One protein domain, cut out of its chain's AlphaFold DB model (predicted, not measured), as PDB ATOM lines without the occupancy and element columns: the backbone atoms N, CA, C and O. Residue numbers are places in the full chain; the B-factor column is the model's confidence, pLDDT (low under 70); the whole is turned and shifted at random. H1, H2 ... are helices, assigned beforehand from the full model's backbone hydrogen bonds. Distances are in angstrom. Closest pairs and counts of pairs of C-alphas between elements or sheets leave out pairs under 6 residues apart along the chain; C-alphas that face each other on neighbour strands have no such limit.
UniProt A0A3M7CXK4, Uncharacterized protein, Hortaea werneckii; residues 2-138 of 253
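AT A GLANCE: This is residues 2 to 138 of the 253 residues of an uncharacterized protein of Hortaea werneckii (UniProt A0A3M7CXK4). The longest helix, H4, makes a long up-and-down bundle with H3 and H2, each running against the one before, and shorter H1 packs on H2 away from H3 and H4. The 137 printed residues, all helix in class, hold H1 to H4 in chain order. The whole is loose, with a radius of gyration of the C-alphas of 18.8 A and spans of 61 by 31 by 21 A.

HOW THE PARTS SIT: H4, residues 98 to 135, touches H3, residues 65 to 92, through residues 100 to 118 alone, a hairpin at a shallow tilt of 22 degrees; the closest C-alphas, Gly 86 and Gly 104, are 4.4 A apart. H3 and H2, residues 25 to 56, touch as a hairpin at 12 degrees, closest at C-alphas 65 and 51, 5.0 A. H1, residues 2 to 18, is apart from H3 and H4; it touches H2 residues 27 to 42 alone, a hairpin at 19 degrees, closest at C-alphas 11 and 34, 4.5 A. O i to N i+4 pairs are within hydrogen-bond range throughout H1 and H4, 24 of 28 in H2 and 23 of 24 in H3.

IN THESE COORDINATES: H4 is 55.4 A long from first to last C-alpha, H2 47.6 A, H3 40.7 A. C-alpha 2 is at (-32.920, -22.874, 18.267), C-alpha 135 at (-64.546, -13.411, 10.518).

THE WHOLE: The printed part has no cut and no long link. Residues 53 to 63 are among those with pLDDT under 70.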
ATOM      1  N   VAL A   2     -33.970 -21.904  17.850       69.62
ATOM      2  CA  VAL A   2     -32.920 -22.874  18.267       69.62
ATOM      3  C   VAL A   2     -32.139 -22.429  19.515       69.62
ATOM      4  O   VAL A   2     -31.975 -23.206  20.445       69.62
ATOM      5  N   TRP A   3     -31.724 -21.160  19.577       71.44
ATOM      6  CA  TRP A   3     -30.943 -20.626  20.700       71.44
ATOM      7  C   TRP A   3     -31.648 -20.704  22.061       71.44
ATOM      8  O   TRP A   3     -31.025 -21.114  23.032       71.44
ATOM      9  N   GLY A   4     -32.946 -20.381  22.133       72.44
ATOM     10  CA  GLY A   4     -33.714 -20.484  23.382       72.44
ATOM     11  C   GLY A   4     -33.822 -21.927  23.877       72.44
ATOM     12  O   GLY A   4     -33.602 -22.195  25.054       72.44
ATOM     13  N   GLY A   5     -34.048 -22.871  22.955       73.75
ATOM     14  CA  GLY A   5     -34.066 -24.300  23.272       73.75
ATOM     15  C   GLY A   5     -32.717 -24.822  23.774       73.75
ATOM     16  O   GLY A   5     -32.681 -25.585  24.736       73.75
ATOM     17  N   VAL A   6     -31.604 -24.385  23.176       81.88
ATOM     18  CA  VAL A   6     -30.249 -24.774  23.609       81.88
ATOM     19  C   VAL A   6     -29.946 -24.255  25.015       81.88
ATOM     20  O   VAL A   6     -29.500 -25.033  25.854       81.88
ATOM     21  N   VAL A   7     -30.228 -22.976  25.290       83.69
ATOM     22  CA  VAL A   7     -30.010 -22.362  26.615       83.69
ATOM     23  C   VAL A   7     -30.832 -23.078  27.688       83.69
ATOM     24  O   VAL A   7     -30.291 -23.464  28.724       83.69
ATOM     25  N   PHE A   8     -32.110 -23.342  27.409       81.50
ATOM     26  CA  PHE A   8     -32.993 -24.031  28.346       81.50
ATOM     27  C   PHE A   8     -32.561 -25.484  28.592       81.50
ATOM     28  O   PHE A   8     -32.469 -25.921  29.737       81.50
ATOM     29  N   THR A   9     -32.227 -26.225  27.530       81.25
ATOM     30  CA  THR A   9     -31.763 -27.619  27.640       81.25
ATOM     31  C   THR A   9     -30.444 -27.702  28.407       81.25
ATOM     32  O   THR A   9     -30.292 -28.564  29.269       81.25
ATOM     33  N   ALA A  10     -29.512 -26.778  28.153       85.62
ATOM     34  CA  ALA A  10     -28.272 -26.674  28.911       85.62
ATOM     35  C   ALA A  10     -28.548 -26.425  30.402       85.62
ATOM     36  O   ALA A  10     -27.969 -27.110  31.242       85.62
ATOM     37  N   GLY A  11     -29.485 -25.533  30.740       85.94
ATOM     38  CA  GLY A  11     -29.899 -25.295  32.127       85.94
ATOM     39  C   GLY A  11     -30.402 -26.557  32.837       85.94
ATOM     40  O   GLY A  11     -29.993 -26.836  33.964       85.94
ATOM     41  N   TRP A  12     -31.215 -27.373  32.162       82.81
ATOM     42  CA  TRP A  12     -31.681 -28.655  32.707       82.81
ATOM     43  C   TRP A  12     -30.571 -29.699  32.850       82.81
ATOM     44  O   TRP A  12     -30.549 -30.423  33.845       82.81
ATOM     45  N   ILE A  13     -29.622 -29.754  31.913       85.44
ATOM     46  CA  ILE A  13     -28.443 -30.625  32.035       85.44
ATOM     47  C   ILE A  13     -27.612 -30.211  33.255       85.44
ATOM     48  O   ILE A  13     -27.270 -31.064  34.076       85.44
ATOM     49  N   LEU A  14     -27.340 -28.912  33.421       84.88
ATOM     50  CA  LEU A  14     -26.626 -28.401  34.593       84.88
ATOM     51  C   LEU A  14     -27.379 -28.711  35.887       84.88
ATOM     52  O   LEU A  14     -26.745 -29.045  36.881       84.88
ATOM     53  N   ARG A  15     -28.715 -28.678  35.873       84.44
ATOM     54  CA  ARG A  15     -29.532 -29.052  37.031       84.44
ATOM     55  C   ARG A  15     -29.409 -30.521  37.414       84.44
ATOM     56  O   ARG A  15     -29.318 -30.832  38.601       84.44
ATOM     57  N   CYS A  16     -29.342 -31.413  36.430       83.62
ATOM     58  CA  CYS A  16     -29.058 -32.827  36.673       83.62
ATOM     59  C   CYS A  16     -27.653 -33.046  37.252       83.62
ATOM     60  O   CYS A  16     -27.458 -33.960  38.041       83.62
ATOM     61  N   ILE A  17     -26.666 -32.222  36.893       85.62
ATOM     62  CA  ILE A  17     -25.314 -32.312  37.466       85.62
ATOM     63  C   ILE A  17     -25.290 -31.708  38.882       85.62
ATOM     64  O   ILE A  17     -24.753 -32.322  39.805       85.62
ATOM     65  N   ALA A  18     -25.944 -30.559  39.085       84.81
ATOM     66  CA  ALA A  18     -26.040 -29.869  40.373       84.81
ATOM     67  C   ALA A  18     -26.707 -30.732  41.455       84.81
ATOM     68  O   ALA A  18     -26.377 -30.602  42.631       84.81
ATOM     69  N   SER A  19     -27.606 -31.653  41.078       81.75
ATOM     70  CA  SER A  19     -28.219 -32.579  42.039       81.75
ATOM     71  C   SER A  19     -27.229 -33.559  42.671       81.75
ATOM     72  O   SER A  19     -27.478 -34.025  43.779       81.75
ATOM     73  N   TYR A  20     -26.113 -33.859  42.000       82.62
ATOM     74  CA  TYR A  20     -25.051 -34.710  42.550       82.62
ATOM     75  C   TYR A  20     -23.991 -33.910  43.315       82.62
ATOM     76  O   TYR A  20     -23.324 -34.470  44.180       82.62
ATOM     77  N   ASN A  21     -23.857 -32.611  43.027       80.38
ATOM     78  CA  ASN A  21     -22.875 -31.713  43.634       80.38
ATOM     79  C   ASN A  21     -23.567 -30.489  44.259       80.38
ATOM     80  O   ASN A  21     -23.436 -29.356  43.802       80.38
ATOM     81  N   THR A  22     -24.331 -30.723  45.328       75.19
ATOM     82  CA  THR A  22     -25.167 -29.695  45.979       75.19
ATOM     83  C   THR A  22     -24.377 -28.619  46.730       75.19
ATOM     84  O   THR A  22     -24.946 -27.591  47.087       75.19
ATOM     85  N   SER A  23     -23.085 -28.841  46.984       77.25
ATOM     86  CA  SER A  23     -22.203 -27.883  47.667       77.25
ATOM     87  C   SER A  23     -21.586 -26.840  46.731       77.25
ATOM     88  O   SER A  23     -20.974 -25.889  47.211       77.25
ATOM     89  N   ASP A  24     -21.729 -27.013  45.415       81.12
ATOM     90  CA  ASP A  24     -21.040 -26.206  44.412       81.12
ATOM     91  C   ASP A  24     -21.909 -25.010  43.975       81.12
ATOM     92  O   ASP A  24     -22.905 -25.148  43.253       81.12
ATOM     93  N   ILE A  25     -21.567 -23.819  44.476       77.94
ATOM     94  CA  ILE A  25     -22.377 -22.597  44.334       77.94
ATOM     95  C   ILE A  25     -22.383 -22.109  42.882       77.94
ATOM     96  O   ILE A  25     -23.424 -21.678  42.383       77.94
ATOM     97  N   ASP A  26     -21.259 -22.229  42.176       79.81
ATOM     98  CA  ASP A  26     -21.140 -21.791  40.782       79.81
ATOM     99  C   ASP A  26     -22.049 -22.622  39.871       79.81
ATOM    100  O   ASP A  26     -22.741 -22.083  39.002       79.81
ATOM    101  N   LEU A  27     -22.134 -23.932  40.132       83.19
ATOM    102  CA  LEU A  27     -23.056 -24.828  39.439       83.19
ATOM    103  C   LEU A  27     -24.516 -24.478  39.747       83.19
ATOM    104  O   LEU A  27     -25.358 -24.510  38.845       83.19
ATOM    105  N   TYR A  28     -24.812 -24.101  40.997       79.25
ATOM    106  CA  TYR A  28     -26.139 -23.653  41.414       79.25
ATOM    107  C   TYR A  28     -26.561 -22.339  40.733       79.25
ATOM    108  O   TYR A  28     -27.705 -22.212  40.285       79.25
ATOM    109  N   ILE A  29     -25.654 -21.372  40.616       79.12
ATOM    110  CA  ILE A  29     -25.920 -20.105  39.925       79.12
ATOM    111  C   ILE A  29     -26.104 -20.364  38.426       79.12
ATOM    112  O   ILE A  29     -27.094 -19.913  37.845       79.12
ATOM    113  N   ALA A  30     -25.215 -21.145  37.807       83.44
ATOM    114  CA  ALA A  30     -25.259 -21.430  36.376       83.44
ATOM    115  C   ALA A  30     -26.538 -22.174  35.949       83.44
ATOM    116  O   ALA A  30     -27.168 -21.769  34.969       83.44
ATOM    117  N   GLN A  31     -26.982 -23.202  36.695       85.50
ATOM    118  CA  GLN A  31     -28.269 -23.863  36.409       85.50
ATOM    119  C   GLN A  31     -29.438 -22.873  36.501       85.50
ATOM    120  O   GLN A  31     -30.354 -22.912  35.685       85.50
ATOM    121  N   THR A  32     -29.400 -21.972  37.486       80.56
ATOM    122  CA  THR A  32     -30.505 -21.065  37.796       80.56
ATOM    123  C   THR A  32     -30.636 -20.036  36.683       80.56
ATOM    124  O   THR A  32     -31.704 -19.898  36.092       80.56
ATOM    125  N   VAL A  33     -29.530 -19.390  36.309       82.12
ATOM    126  CA  VAL A  33     -29.506 -18.392  35.234       82.12
ATOM    127  C   VAL A  33     -29.938 -18.994  33.897       82.12
ATOM    128  O   VAL A  33     -30.773 -18.405  33.217       82.12
ATOM    129  N   LEU A  34     -29.426 -20.170  33.514       83.12
ATOM    130  CA  LEU A  34     -29.774 -20.787  32.225       83.12
ATOM    131  C   LEU A  34     -31.243 -21.228  32.151       83.12
ATOM    132  O   LEU A  34     -31.865 -21.098  31.095       83.12
ATOM    133  N   ILE A  35     -31.814 -21.711  33.259       83.12
ATOM    134  CA  ILE A  35     -33.236 -22.076  33.323       83.12
ATOM    135  C   ILE A  35     -34.120 -20.828  33.217       83.12
ATOM    136  O   ILE A  35     -35.073 -20.834  32.438       83.12
ATOM    137  N   TYR A  36     -33.789 -19.752  33.939       79.12
ATOM    138  CA  TYR A  36     -34.562 -18.505  33.907       79.12
ATOM    139  C   TYR A  36     -34.357 -17.684  32.625       79.12
ATOM    140  O   TYR A  36     -35.247 -16.939  32.237       79.12
ATOM    141  N   ALA A  37     -33.235 -17.837  31.916       79.12
ATOM    142  CA  ALA A  37     -32.995 -17.139  30.651       79.12
ATOM    143  C   ALA A  37     -33.796 -17.720  29.468       79.12
ATOM    144  O   ALA A  37     -34.018 -17.027  28.476       79.12
ATOM    145  N   GLY A  38     -34.221 -18.986  29.544       80.38
ATOM    146  CA  GLY A  38     -34.964 -19.657  28.470       80.38
ATOM    147  C   GLY A  38     -36.286 -18.963  28.103       80.38
ATOM    148  O   GLY A  38     -36.449 -18.591  26.935       80.38
ATOM    149  N   PRO A  39     -37.210 -18.757  29.064       77.75
ATOM    150  CA  PRO A  39     -38.513 -18.137  28.816       77.75
ATOM    151  C   PRO A  39     -38.456 -16.772  28.097       77.75
ATOM    152  O   PRO A  39     -39.081 -16.665  27.039       77.75
ATOM    153  N   PRO A  40     -37.658 -15.767  28.524       79.69
ATOM    154  CA  PRO A  40     -37.569 -14.488  27.813       79.69
ATOM    155  C   PRO A  40     -37.088 -14.611  26.364       79.69
ATOM    156  O   PRO A  40     -37.556 -13.885  25.486       79.69
ATOM    157  N   ILE A  41     -36.153 -15.525  26.083       81.75
ATOM    158  CA  ILE A  41     -35.625 -15.728  24.724       81.75
ATOM    159  C   ILE A  41     -36.699 -16.336  23.811       81.75
ATOM    160  O   ILE A  41     -36.771 -15.997  22.623       81.75
ATOM    161  N   LEU A  42     -37.524 -17.237  24.351       77.62
ATOM    162  CA  LEU A  42     -38.650 -17.829  23.631       77.62
ATOM    163  C   LEU A  42     -39.758 -16.792  23.402       77.62
ATOM    164  O   LEU A  42     -40.139 -16.583  22.247       77.62
ATOM    165  N   ALA A  43     -40.147 -16.048  24.439       78.94
ATOM    166  CA  ALA A  43     -41.139 -14.975  24.356       78.94
ATOM    167  C   ALA A  43     -40.735 -13.886  23.343       78.94
ATOM    168  O   ALA A  43     -41.512 -13.509  22.467       78.94
ATOM    169  N   ALA A  44     -39.470 -13.448  23.347       81.75
ATOM    170  CA  ALA A  44     -38.976 -12.474  22.371       81.75
ATOM    171  C   ALA A  44     -39.108 -12.972  20.920       81.75
ATOM    172  O   ALA A  44     -39.382 -12.193  20.000       81.75
ATOM    173  N   ALA A  45     -38.920 -14.269  20.682       79.12
ATOM    174  CA  ALA A  45     -39.094 -14.845  19.357       79.12
ATOM    175  C   ALA A  45     -40.579 -14.925  18.951       79.12
ATOM    176  O   ALA A  45     -40.884 -14.704  17.776       79.12
ATOM    177  N   GLU A  46     -41.492 -15.154  19.893       78.31
ATOM    178  CA  GLU A  46     -42.944 -15.102  19.667       78.31
ATOM    179  C   GLU A  46     -43.429 -13.687  19.360       78.31
ATOM    180  O   GLU A  46     -44.166 -13.486  18.392       78.31
ATOM    181  N   TYR A  47     -42.934 -12.686  20.090       83.44
ATOM    182  CA  TYR A  47     -43.240 -11.280  19.819       83.44
ATOM    183  C   TYR A  47     -42.823 -10.909  18.387       83.44
ATOM    184  O   TYR A  47     -43.595 -10.304  17.645       83.44
ATOM    185  N   ASN A  48     -41.651 -11.368  17.937       79.62
ATOM    186  CA  ASN A  48     -41.201 -11.189  16.552       79.62
ATOM    187  C   ASN A  48     -42.084 -11.916  15.519       79.62
ATOM    188  O   ASN A  48     -42.288 -11.412  14.409       79.62
ATOM    189  N   VAL A  49     -42.613 -13.099  15.846       76.94
ATOM    190  CA  VAL A  49     -43.573 -13.808  14.983       76.94
ATOM    191  C   VAL A  49     -44.882 -13.026  14.886       76.94
ATOM    192  O   VAL A  49     -45.350 -12.800  13.768       76.94
ATOM    193  N   LEU A  50     -45.417 -12.533  16.007       74.94
ATOM    194  CA  LEU A  50     -46.624 -11.705  16.020       74.94
ATOM    195  C   LEU A  50     -46.427 -10.402  15.231       74.94
ATOM    196  O   LEU A  50     -47.300 -10.016  14.457       74.94
ATOM    197  N   GLY A  51     -45.266  -9.754  15.357       73.44
ATOM    198  CA  GLY A  51     -44.905  -8.591  14.543       73.44
ATOM    199  C   GLY A  51     -45.015  -8.865  13.053       73.44
ATOM    200  O   GLY A  51     -45.700  -8.141  12.330       73.44
ATOM    201  N   ARG A  52     -44.389  -9.951  12.587       73.50
ATOM    202  CA  ARG A  52     -44.468 -10.370  11.178       73.50
ATOM    203  C   ARG A  52     -45.892 -10.710  10.753       73.50
ATOM    204  O   ARG A  52     -46.273 -10.362   9.639       73.50
ATOM    205  N   LEU A  53     -46.680 -11.335  11.627       67.19
ATOM    206  CA  LEU A  53     -48.088 -11.621  11.362       67.19
ATOM    207  C   LEU A  53     -48.896 -10.330  11.167       67.19
ATOM    208  O   LEU A  53     -49.655 -10.219  10.206       67.19
ATOM    209  N   MET A  54     -48.691  -9.331  12.027       68.75
ATOM    210  CA  MET A  54     -49.355  -8.031  11.915       68.75
ATOM    211  C   MET A  54     -48.887  -7.236  10.680       68.75
ATOM    212  O   MET A  54     -49.707  -6.573  10.050       68.75
ATOM    213  N   TYR A  55     -47.612  -7.343  10.280       66.62
ATOM    214  CA  TYR A  55     -47.110  -6.779   9.015       66.62
ATOM    215  C   TYR A  55     -47.690  -7.471   7.778       66.62
ATOM    216  O   TYR A  55     -47.925  -6.822   6.762       66.62
ATOM    217  N   TYR A  56     -47.922  -8.780   7.858       65.56
ATOM    218  CA  TYR A  56     -48.539  -9.548   6.781       65.56
ATOM    219  C   TYR A  56     -50.042  -9.242   6.641       65.56
ATOM    220  O   TYR A  56     -50.590  -9.318   5.543       65.56
ATOM    221  N   LEU A  57     -50.708  -8.858   7.738       64.44
ATOM    222  CA  LEU A  57     -52.150  -8.582   7.793       64.44
ATOM    223  C   LEU A  57     -52.454  -7.193   8.372       64.44
ATOM    224  O   LEU A  57     -53.111  -7.081   9.415       64.44
ATOM    225  N   PRO A  58     -52.069  -6.111   7.675       64.88
ATOM    226  CA  PRO A  58     -52.289  -4.755   8.170       64.88
ATOM    227  C   PRO A  58     -53.782  -4.426   8.348       64.88
ATOM    228  O   PRO A  58     -54.141  -3.649   9.221       64.88
ATOM    229  N   MET A  59     -54.670  -5.076   7.582       60.94
ATOM    230  CA  MET A  59     -56.132  -4.902   7.656       60.94
ATOM    231  C   MET A  59     -56.755  -5.424   8.964       60.94
ATOM    232  O   MET A  59     -57.886  -5.071   9.296       60.94
ATOM    233  N   HIS A  60     -56.046  -6.282   9.702       61.88
ATOM    234  CA  HIS A  60     -56.544  -6.911  10.931       61.88
ATOM    235  C   HIS A  60     -55.719  -6.575  12.174       61.88
ATOM    236  O   HIS A  60     -56.130  -6.937  13.282       61.88
ATOM    237  N   ALA A  61     -54.606  -5.855  12.013       60.88
ATOM    238  CA  ALA A  61     -53.737  -5.443  13.103       60.88
ATOM    239  C   ALA A  61     -54.455  -4.433  14.031       60.88
ATOM    240  O   ALA A  61     -54.885  -3.375  13.572       60.88
ATOM    241  N   PRO A  62     -54.632  -4.734  15.333       61.91
ATOM    242  CA  PRO A  62     -55.232  -3.800  16.288       61.91
ATOM    243  C   PRO A  62     -54.288  -2.657  16.681       61.91
ATOM    244  O   PRO A  62     -54.761  -1.607  17.101       61.91
ATOM    245  N   LEU A  63     -52.976  -2.872  16.573       69.62
ATOM    246  CA  LEU A  63     -51.921  -1.962  17.008       69.62
ATOM    247  C   LEU A  63     -50.818  -1.888  15.947       69.62
ATOM    248  O   LEU A  63     -50.739  -2.740  15.061       69.62
ATOM    249  N   ASN A  64     -49.961  -0.868  16.043       74.44
ATOM    250  CA  ASN A  64     -48.824  -0.716  15.139       74.44
ATOM    251  C   ASN A  64     -47.857  -1.914  15.292       74.44
ATOM    252  O   ASN A  64     -47.265  -2.064  16.365       74.44
ATOM    253  N   PRO A  65     -47.636  -2.711  14.225       64.31
ATOM    254  CA  PRO A  65     -46.847  -3.939  14.279       64.31
ATOM    255  C   PRO A  65     -45.442  -3.750  14.857       64.31
ATOM    256  O   PRO A  65     -44.986  -4.574  15.642       64.31
ATOM    257  N   GLY A  66     -44.755  -2.665  14.487       66.25
ATOM    258  CA  GLY A  66     -43.371  -2.429  14.897       66.25
ATOM    259  C   GLY A  66     -43.261  -2.032  16.368       66.25
ATOM    260  O   GLY A  66     -42.466  -2.600  17.110       66.25
ATOM    261  N   LEU A  67     -44.095  -1.088  16.812       74.12
ATOM    262  CA  LEU A  67     -44.051  -0.575  18.185       74.12
ATOM    263  C   LEU A  67     -44.480  -1.627  19.209       74.12
ATOM    264  O   LEU A  67     -43.877  -1.717  20.275       74.12
ATOM    265  N   THR A  68     -45.485  -2.439  18.878       74.25
ATOM    266  CA  THR A  68     -45.987  -3.484  19.773       74.25
ATOM    267  C   THR A  68     -44.917  -4.531  20.079       74.25
ATOM    268  O   THR A  68     -44.761  -4.906  21.237       74.25
ATOM    269  N   VAL A  69     -44.122  -4.947  19.087       79.00
ATOM    270  CA  VAL A  69     -43.029  -5.911  19.310       79.00
ATOM    271  C   VAL A  69     -41.949  -5.340  20.215       79.00
ATOM    272  O   VAL A  69     -41.573  -5.993  21.183       79.00
ATOM    273  N   TYR A  70     -41.472  -4.120  19.945       82.12
ATOM    274  CA  TYR A  70     -40.463  -3.498  20.803       82.12
ATOM    275  C   TYR A  70     -40.984  -3.316  22.229       82.12
ATOM    276  O   TYR A  70     -40.285  -3.669  23.174       82.12
ATOM    277  N   PHE A  71     -42.221  -2.837  22.387       86.00
ATOM    278  CA  PHE A  71     -42.843  -2.664  23.696       86.00
ATOM    279  C   PHE A  71     -42.849  -3.965  24.507       86.00
ATOM    280  O   PHE A  71     -42.374  -3.965  25.639       86.00
ATOM    281  N   PHE A  72     -43.313  -5.078  23.926       86.00
ATOM    282  CA  PHE A  72     -43.352  -6.363  24.629       86.00
ATOM    283  C   PHE A  72     -41.962  -6.951  24.886       86.00
ATOM    284  O   PHE A  72     -41.741  -7.490  25.965       86.00
ATOM    285  N   ILE A  73     -41.000  -6.797  23.968       86.12
ATOM    286  CA  ILE A  73     -39.616  -7.247  24.200       86.12
ATOM    287  C   ILE A  73     -38.998  -6.511  25.394       86.12
ATOM    288  O   ILE A  73     -38.442  -7.154  26.283       86.12
ATOM    289  N   TYR A  74     -39.098  -5.178  25.442       88.38
ATOM    290  CA  TYR A  74     -38.530  -4.400  26.548       88.38
ATOM    291  C   TYR A  74     -39.282  -4.626  27.859       88.38
ATOM    292  O   TYR A  74     -38.650  -4.737  28.909       88.38
ATOM    293  N   LEU A  75     -40.613  -4.729  27.807       89.25
ATOM    294  CA  LEU A  75     -41.428  -5.019  28.982       89.25
ATOM    295  C   LEU A  75     -41.108  -6.409  29.545       89.25
ATOM    296  O   LEU A  75     -40.828  -6.521  30.732       89.25
ATOM    297  N   GLY A  76     -41.063  -7.440  28.698       88.44
ATOM    298  CA  GLY A  76     -40.689  -8.798  29.098       88.44
ATOM    299  C   GLY A  76     -39.270  -8.864  29.662       88.44
ATOM    300  O   GLY A  76     -39.062  -9.433  30.728       88.44
ATOM    301  N   ALA A  77     -38.298  -8.196  29.028       87.06
ATOM    302  CA  ALA A  77     -36.934  -8.117  29.554       87.06
ATOM    303  C   ALA A  77     -36.866  -7.434  30.933       87.06
ATOM    304  O   ALA A  77     -36.079  -7.846  31.783       87.06
ATOM    305  N   ALA A  78     -37.694  -6.413  31.179       89.25
ATOM    306  CA  ALA A  78     -37.765  -5.748  32.477       89.25
ATOM    307  C   ALA A  78     -38.385  -6.647  33.560       89.25
ATOM    308  O   ALA A  78     -37.853  -6.714  34.670       89.25
ATOM    309  N   VAL A  79     -39.475  -7.359  33.243       90.75
ATOM    310  CA  VAL A  79     -40.117  -8.301  34.176       90.75
ATOM    311  C   VAL A  79     -39.174  -9.454  34.514       90.75
ATOM    312  O   VAL A  79     -38.994  -9.778  35.684       90.75
ATOM    313  N   GLU A  80     -38.495 -10.010  33.517       87.94
ATOM    314  CA  GLU A  80     -37.539 -11.101  33.721       87.94
ATOM    315  C   GLU A  80     -36.272 -10.640  34.447       87.94
ATOM    316  O   GLU A  80     -35.739 -11.358  35.293       87.94
ATOM    317  N   GLY A  81     -35.828  -9.403  34.211       88.38
ATOM    318  CA  GLY A  81     -34.779  -8.772  35.013       88.38
ATOM    319  C   GLY A  81     -35.171  -8.650  36.489       88.38
ATOM    320  O   GLY A  81     -34.348  -8.915  37.367       88.38
ATOM    321  N   LEU A  82     -36.434  -8.316  36.775       89.31
ATOM    322  CA  LEU A  82     -36.962  -8.269  38.141       89.31
ATOM    323  C   LEU A  82     -37.016  -9.669  38.773       89.31
ATOM    324  O   LEU A  82     -36.604  -9.831  39.923       89.31
ATOM    325  N   THR A  83     -37.450 -10.684  38.020       89.12
ATOM    326  CA  THR A  83     -37.435 -12.088  38.460       89.12
ATOM    327  C   THR A  83     -36.015 -12.552  38.778       89.12
ATOM    328  O   THR A  83     -35.779 -13.115  39.848       89.12
ATOM    329  N   ALA A  84     -35.050 -12.269  37.897       84.75
ATOM    330  CA  ALA A  84     -33.646 -12.627  38.087       84.75
ATOM    331  C   ALA A  84     -33.031 -11.918  39.303       84.75
ATOM    332  O   ALA A  84     -32.334 -12.553  40.096       84.75
ATOM    333  N   ALA A  85     -33.327 -10.630  39.497       86.31
ATOM    334  CA  ALA A  85     -32.884  -9.881  40.670       86.31
ATOM    335  C   ALA A  85     -33.480 -10.450  41.970       86.31
ATOM    336  O   ALA A  85     -32.757 -10.652  42.946       86.31
ATOM    337  N   GLY A  86     -34.778 -10.770  41.979       86.88
ATOM    338  CA  GLY A  86     -35.434 -11.418  43.117       86.88
ATOM    339  C   GLY A  86     -34.847 -12.799  43.429       86.88
ATOM    340  O   GLY A  86     -34.586 -13.109  44.593       86.88
ATOM    341  N   ALA A  87     -34.578 -13.602  42.394       83.38
ATOM    342  CA  ALA A  87     -33.946 -14.915  42.513       83.38
ATOM    343  C   ALA A  87     -32.516 -14.825  43.057       83.38
ATOM    344  O   ALA A  87     -32.152 -15.606  43.937       83.38
ATOM    345  N   ALA A  88     -31.729 -13.849  42.595       82.69
ATOM    346  CA  ALA A  88     -30.387 -13.597  43.107       82.69
ATOM    347  C   ALA A  88     -30.421 -13.235  44.599       82.69
ATOM    348  O   ALA A  88     -29.727 -13.872  45.386       82.69
ATOM    349  N   LEU A  89     -31.292 -12.299  45.004       83.69
ATOM    350  CA  LEU A  89     -31.469 -11.924  46.414       83.69
ATOM    351  C   LEU A  89     -31.872 -13.121  47.285       83.69
ATOM    352  O   LEU A  89     -31.353 -13.289  48.389       83.69
ATOM    353  N   TYR A  90     -32.774 -13.966  46.782       80.81
ATOM    354  CA  TYR A  90     -33.201 -15.177  47.480       80.81
ATOM    355  C   TYR A  90     -32.062 -16.199  47.619       80.81
ATOM    356  O   TYR A  90     -31.920 -16.816  48.673       80.81
ATOM    357  N   ALA A  91     -31.236 -16.358  46.581       76.56
ATOM    358  CA  ALA A  91     -30.110 -17.288  46.558       76.56
ATOM    359  C   ALA A  91     -28.925 -16.842  47.431       76.56
ATOM    360  O   ALA A  91     -28.230 -17.690  47.984       76.56
ATOM    361  N   THR A  92     -28.691 -15.533  47.570       77.38
ATOM    362  CA  THR A  92     -27.580 -14.984  48.369       77.38
ATOM    363  C   THR A  92     -27.911 -14.800  49.850       77.38
ATOM    364  O   THR A  92     -27.038 -14.417  50.625       77.38
ATOM    365  N   ALA A  93     -29.159 -15.025  50.262       77.69
ATOM    366  CA  ALA A  93     -29.565 -14.825  51.647       77.69
ATOM    367  C   ALA A  93     -28.900 -15.856  52.580       77.69
ATOM    368  O   ALA A  93     -29.139 -17.061  52.481       77.69
ATOM    369  N   THR A  94     -28.076 -15.373  53.515       73.12
ATOM    370  CA  THR A  94     -27.445 -16.207  54.553       73.12
ATOM    371  C   THR A  94     -28.488 -16.636  55.591       73.12
ATOM    372  O   THR A  94     -29.509 -15.977  55.772       73.12
ATOM    373  N   ARG A  95     -28.237 -17.734  56.320       62.53
ATOM    374  CA  ARG A  95     -29.145 -18.291  57.346       62.53
ATOM    375  C   ARG A  95     -29.568 -17.302  58.451       62.53
ATOM    376  O   ARG A  95     -30.548 -17.580  59.128       62.53
ATOM    377  N   SER A  96     -28.836 -16.200  58.644       64.88
ATOM    378  CA  SER A  96     -29.132 -15.119  59.598       64.88
ATOM    379  C   SER A  96     -30.014 -13.998  59.031       64.88
ATOM    380  O   SER A  96     -30.577 -13.225  59.802       64.88
ATOM    381  N   ASP A  97     -30.143 -13.900  57.705       76.19
ATOM    382  CA  ASP A  97     -30.668 -12.717  57.015       76.19
ATOM    383  C   ASP A  97     -32.071 -12.982  56.458       76.19
ATOM    384  O   ASP A  97     -32.337 -12.913  55.251       76.19
ATOM    385  N   ASP A  98     -33.012 -13.272  57.358       78.69
ATOM    386  CA  ASP A  98     -34.410 -13.548  56.997       78.69
ATOM    387  C   ASP A  98     -35.080 -12.380  56.244       78.69
ATOM    388  O   ASP A  98     -35.970 -12.587  55.410       78.69
ATOM    389  N   GLN A  99     -34.612 -11.147  56.460       83.06
ATOM    390  CA  GLN A  99     -35.092  -9.962  55.746       83.06
ATOM    391  C   GLN A  99     -34.721  -9.971  54.253       83.06
ATOM    392  O   GLN A  99     -35.554  -9.642  53.405       83.06
ATOM    393  N   VAL A 100     -33.499 -10.378  53.898       82.38
ATOM    394  CA  VAL A 100     -33.064 -10.452  52.490       82.38
ATOM    395  C   VAL A 100     -33.819 -11.569  51.768       82.38
ATOM    396  O   VAL A 100     -34.302 -11.377  50.649       82.38
ATOM    397  N   ARG A 101     -34.024 -12.703  52.449       82.31
ATOM    398  CA  ARG A 101     -34.761 -13.854  51.909       82.31
ATOM    399  C   ARG A 101     -36.234 -13.540  51.638       82.31
ATOM    400  O   ARG A 101     -36.747 -13.874  50.570       82.31
ATOM    401  N   SER A 102     -36.911 -12.878  52.577       86.44
ATOM    402  CA  SER A 102     -38.318 -12.469  52.423       86.44
ATOM    403  C   SER A 102     -38.501 -11.396  51.348       86.44
ATOM    404  O   SER A 102     -39.449 -11.468  50.561       86.44
ATOM    405  N   THR A 103     -37.560 -10.453  51.247       86.19
ATOM    406  CA  THR A 103     -37.553  -9.442  50.181       86.19
ATOM    407  C   THR A 103     -37.387 -10.101  48.812       86.19
ATOM    408  O   THR A 103     -38.201  -9.858  47.923       86.19
ATOM    409  N   GLY A 104     -36.412 -11.007  48.654       86.50
ATOM    410  CA  GLY A 104     -36.216 -11.764  47.413       86.50
ATOM    411  C   GLY A 104     -37.455 -12.569  47.013       86.50
ATOM    412  O   GLY A 104     -37.919 -12.467  45.878       86.50
ATOM    413  N   GLY A 105     -38.073 -13.284  47.963       84.88
ATOM    414  CA  GLY A 105     -39.317 -14.026  47.718       84.88
ATOM    415  C   GLY A 105     -40.498 -13.134  47.307       84.88
ATOM    416  O   GLY A 105     -41.278 -13.502  46.424       84.88
ATOM    417  N   THR A 106     -40.606 -11.938  47.894       89.06
ATOM    418  CA  THR A 106     -41.642 -10.956  47.535       89.06
ATOM    419  C   THR A 106     -41.429 -10.429  46.118       89.06
ATOM    420  O   THR A 106     -42.374 -10.393  45.332       89.06
ATOM    421  N   VAL A 107     -40.187 -10.083  45.762       90.44
ATOM    422  CA  VAL A 107     -39.833  -9.591  44.420       90.44
ATOM    423  C   VAL A 107     -40.143 -10.638  43.350       90.44
ATOM    424  O   VAL A 107     -40.791 -10.304  42.360       90.44
ATOM    425  N   ILE A 108     -39.766 -11.905  43.568       88.69
ATOM    426  CA  ILE A 108     -40.097 -13.008  42.646       88.69
ATOM    427  C   ILE A 108     -41.616 -13.130  42.483       88.69
ATOM    428  O   ILE A 108     -42.111 -13.214  41.364       88.69
ATOM    429  N   SER A 109     -42.371 -13.104  43.586       85.06
ATOM    430  CA  SER A 109     -43.832 -13.256  43.545       85.06
ATOM    431  C   SER A 109     -44.513 -12.126  42.764       85.06
ATOM    432  O   SER A 109     -45.407 -12.382  41.956       85.06
ATOM    433  N   VAL A 110     -44.069 -10.880  42.965       91.56
ATOM    434  CA  VAL A 110     -44.572  -9.711  42.226       91.56
ATOM    435  C   VAL A 110     -44.214  -9.805  40.744       91.56
ATOM    436  O   VAL A 110     -45.076  -9.557  39.899       91.56
ATOM    437  N   ALA A 111     -42.981 -10.200  40.417       89.44
ATOM    438  CA  ALA A 111     -42.538 -10.361  39.037       89.44
ATOM    439  C   ALA A 111     -43.342 -11.445  38.300       89.44
ATOM    440  O   ALA A 111     -43.800 -11.211  37.186       89.44
ATOM    441  N   LEU A 112     -43.617 -12.582  38.950       88.00
ATOM    442  CA  LEU A 112     -44.447 -13.654  38.389       88.00
ATOM    443  C   LEU A 112     -45.889 -13.204  38.119       88.00
ATOM    444  O   LEU A 112     -46.462 -13.547  37.083       88.00
ATOM    445  N   LEU A 113     -46.482 -12.424  39.027       91.50
ATOM    446  CA  LEU A 113     -47.833 -11.894  38.833       91.50
ATOM    447  C   LEU A 113     -47.872 -10.894  37.672       91.50
ATOM    448  O   LEU A 113     -48.775 -10.951  36.837       91.50
ATOM    449  N   LEU A 114     -46.872 -10.016  37.585       89.50
ATOM    450  CA  LEU A 114     -46.731  -9.081  36.474       89.50
ATOM    451  C   LEU A 114     -46.534  -9.820  35.141       89.50
ATOM    452  O   LEU A 114     -47.193  -9.472  34.161       89.50
ATOM    453  N   GLN A 115     -45.719 -10.878  35.121       89.25
ATOM    454  CA  GLN A 115     -45.501 -11.724  33.944       89.25
ATOM    455  C   GLN A 115     -46.811 -12.356  33.460       89.25
ATOM    456  O   GLN A 115     -47.141 -12.274  32.278       89.25
ATOM    457  N   ALA A 116     -47.606 -12.921  34.373       86.06
ATOM    458  CA  ALA A 116     -48.897 -13.514  34.032       86.06
ATOM    459  C   ALA A 116     -49.866 -12.488  33.420       86.06
ATOM    460  O   ALA A 116     -50.595 -12.811  32.481       86.06
ATOM    461  N   VAL A 117     -49.860 -11.243  33.906       88.94
ATOM    462  CA  VAL A 117     -50.683 -10.161  33.340       88.94
ATOM    463  C   VAL A 117     -50.215  -9.791  31.933       88.94
ATOM    464  O   VAL A 117     -51.050  -9.683  31.032       88.94
ATOM    465  N   VAL A 118     -48.904  -9.627  31.726       87.06
ATOM    466  CA  VAL A 118     -48.329  -9.307  30.407       87.06
ATOM    467  C   VAL A 118     -48.695 -10.382  29.386       87.06
ATOM    468  O   VAL A 118     -49.187 -10.047  28.306       87.06
ATOM    469  N   GLU A 119     -48.564 -11.658  29.752       84.88
ATOM    470  CA  GLU A 119     -48.908 -12.755  28.847       84.88
ATOM    471  C   GLU A 119     -50.412 -12.879  28.587       84.88
ATOM    472  O   GLU A 119     -50.824 -13.124  27.453       84.88
ATOM    473  N   CYS A 120     -51.271 -12.613  29.576       84.50
ATOM    474  CA  CYS A 120     -52.718 -12.543  29.340       84.50
ATOM    475  C   CYS A 120     -53.081 -11.458  28.311       84.50
ATOM    476  O   CYS A 120     -53.938 -11.672  27.444       84.50
ATOM    477  N   VAL A 121     -52.438 -10.288  28.391       86.31
ATOM    478  CA  VAL A 121     -52.644  -9.189  27.434       86.31
ATOM    479  C   VAL A 121     -52.135  -9.582  26.048       86.31
ATOM    480  O   VAL A 121     -52.835  -9.358  25.055       86.31
ATOM    481  N   PHE A 122     -50.959 -10.204  25.971       83.94
ATOM    482  CA  PHE A 122     -50.388 -10.688  24.717       83.94
ATOM    483  C   PHE A 122     -51.293 -11.737  24.050       83.94
ATOM    484  O   PHE A 122     -51.688 -11.572  22.893       83.94
ATOM    485  N   MET A 123     -51.731 -12.747  24.805       81.56
ATOM    486  CA  MET A 123     -52.655 -13.788  24.342       81.56
ATOM    487  C   MET A 123     -53.987 -13.198  23.860       81.56
ATOM    488  O   MET A 123     -54.545 -13.630  22.850       81.56
ATOM    489  N   SER A 124     -54.485 -12.161  24.539       82.12
ATOM    490  CA  SER A 124     -55.696 -11.446  24.126       82.12
ATOM    491  C   SER A 124     -55.507 -10.726  22.786       82.12
ATOM    492  O   SER A 124     -56.392 -10.786  21.934       82.12
ATOM    493  N   LEU A 125     -54.356 -10.083  22.553       80.12
ATOM    494  CA  LEU A 125     -54.036  -9.443  21.268       80.12
ATOM    495  C   LEU A 125     -53.947 -10.463  20.129       80.12
ATOM    496  O   LEU A 125     -54.541 -10.246  19.068       80.12
ATOM    497  N   VAL A 126     -53.263 -11.584  20.364       78.62
ATOM    498  CA  VAL A 126     -53.179 -12.710  19.422       78.62
ATOM    499  C   VAL A 126     -54.584 -13.235  19.109       78.62
ATOM    500  O   VAL A 126     -54.984 -13.298  17.943       78.62
ATOM    501  N   GLY A 127     -55.387 -13.505  20.140       76.06
ATOM    502  CA  GLY A 127     -56.773 -13.950  20.006       76.06
ATOM    503  C   GLY A 127     -57.649 -12.967  19.224       76.06
ATOM    504  O   GLY A 127     -58.418 -13.385  18.358       76.06
ATOM    505  N   LEU A 128     -57.502 -11.659  19.450       80.94
ATOM    506  CA  LEU A 128     -58.217 -10.625  18.695       80.94
ATOM    507  C   LEU A 128     -57.838 -10.625  17.210       80.94
ATOM    508  O   LEU A 128     -58.731 -10.533  16.361       80.94
ATOM    509  N   VAL A 129     -56.547 -10.757  16.882       73.88
ATOM    510  CA  VAL A 129     -56.078 -10.872  15.492       73.88
ATOM    511  C   VAL A 129     -56.662 -12.127  14.843       73.88
ATOM    512  O   VAL A 129     -57.251 -12.030  13.763       73.88
ATOM    513  N   HIS A 130     -56.600 -13.281  15.513       74.56
ATOM    514  CA  HIS A 130     -57.179 -14.525  14.995       74.56
ATOM    515  C   HIS A 130     -58.697 -14.432  14.807       74.56
ATOM    516  O   HIS A 130     -59.200 -14.839  13.759       74.56
ATOM    517  N   MET A 131     -59.434 -13.863  15.766       75.38
ATOM    518  CA  MET A 131     -60.887 -13.692  15.657       75.38
ATOM    519  C   MET A 131     -61.277 -12.751  14.510       75.38
ATOM    520  O   MET A 131     -62.220 -13.048  13.771       75.38
ATOM    521  N   ARG A 132     -60.550 -11.640  14.319       75.94
ATOM    522  CA  ARG A 132     -60.775 -10.713  13.193       75.94
ATOM    523  C   ARG A 132     -60.485 -11.372  11.847       75.94
ATOM    524  O   ARG A 132     -61.270 -11.211  10.917       75.94
ATOM    525  N   CYS A 133     -59.418 -12.161  11.764       70.06
ATOM    526  CA  CYS A 133     -59.078 -12.899  10.550       70.06
ATOM    527  C   CYS A 133     -60.089 -14.017  10.242       70.06
ATOM    528  O   CYS A 133     -60.459 -14.214   9.087       70.06
ATOM    529  N   ALA A 134     -60.581 -14.729  11.262       70.12
ATOM    530  CA  ALA A 134     -61.567 -15.796  11.094       70.12
ATOM    531  C   ALA A 134     -62.920 -15.275  10.582       70.12
ATOM    532  O   ALA A 134     -63.585 -15.961   9.806       70.12
ATOM    533  N   ARG A 135     -63.310 -14.058  10.980       71.06
ATOM    534  CA  ARG A 135     -64.546 -13.411  10.518       71.06
ATOM    535  C   ARG A 135     -64.494 -12.938   9.057       71.06
ATOM    536  O   ARG A 135     -65.547 -12.888   8.432       71.06
ATOM    537  N   ASN A 136     -63.312 -12.650   8.501       65.38
ATOM    538  CA  ASN A 136     -63.173 -11.983   7.195       65.38
ATOM    539  C   ASN A 136     -62.705 -12.877   6.026       65.38
ATOM    540  O   ASN A 136     -62.486 -12.369   4.929       65.38
ATOM    541  N   GLY A 137     -62.622 -14.200   6.204       59.19
ATOM    542  CA  GLY A 137     -62.524 -15.146   5.083       59.19
ATOM    543  C   GLY A 137     -61.314 -16.087   5.115       59.19
ATOM    544  O   GLY A 137     -60.184 -15.718   5.414       59.19
ATOM    545  N   ALA A 138     -61.574 -17.348   4.763       55.75
ATOM    546  CA  ALA A 138     -60.801 -18.557   5.066       55.75
ATOM    547  C   ALA A 138     -59.385 -18.707   4.454       55.75
ATOM    548  O   ALA A 138     -58.778 -19.771   4.610       55.75
TER     549      ALA A 138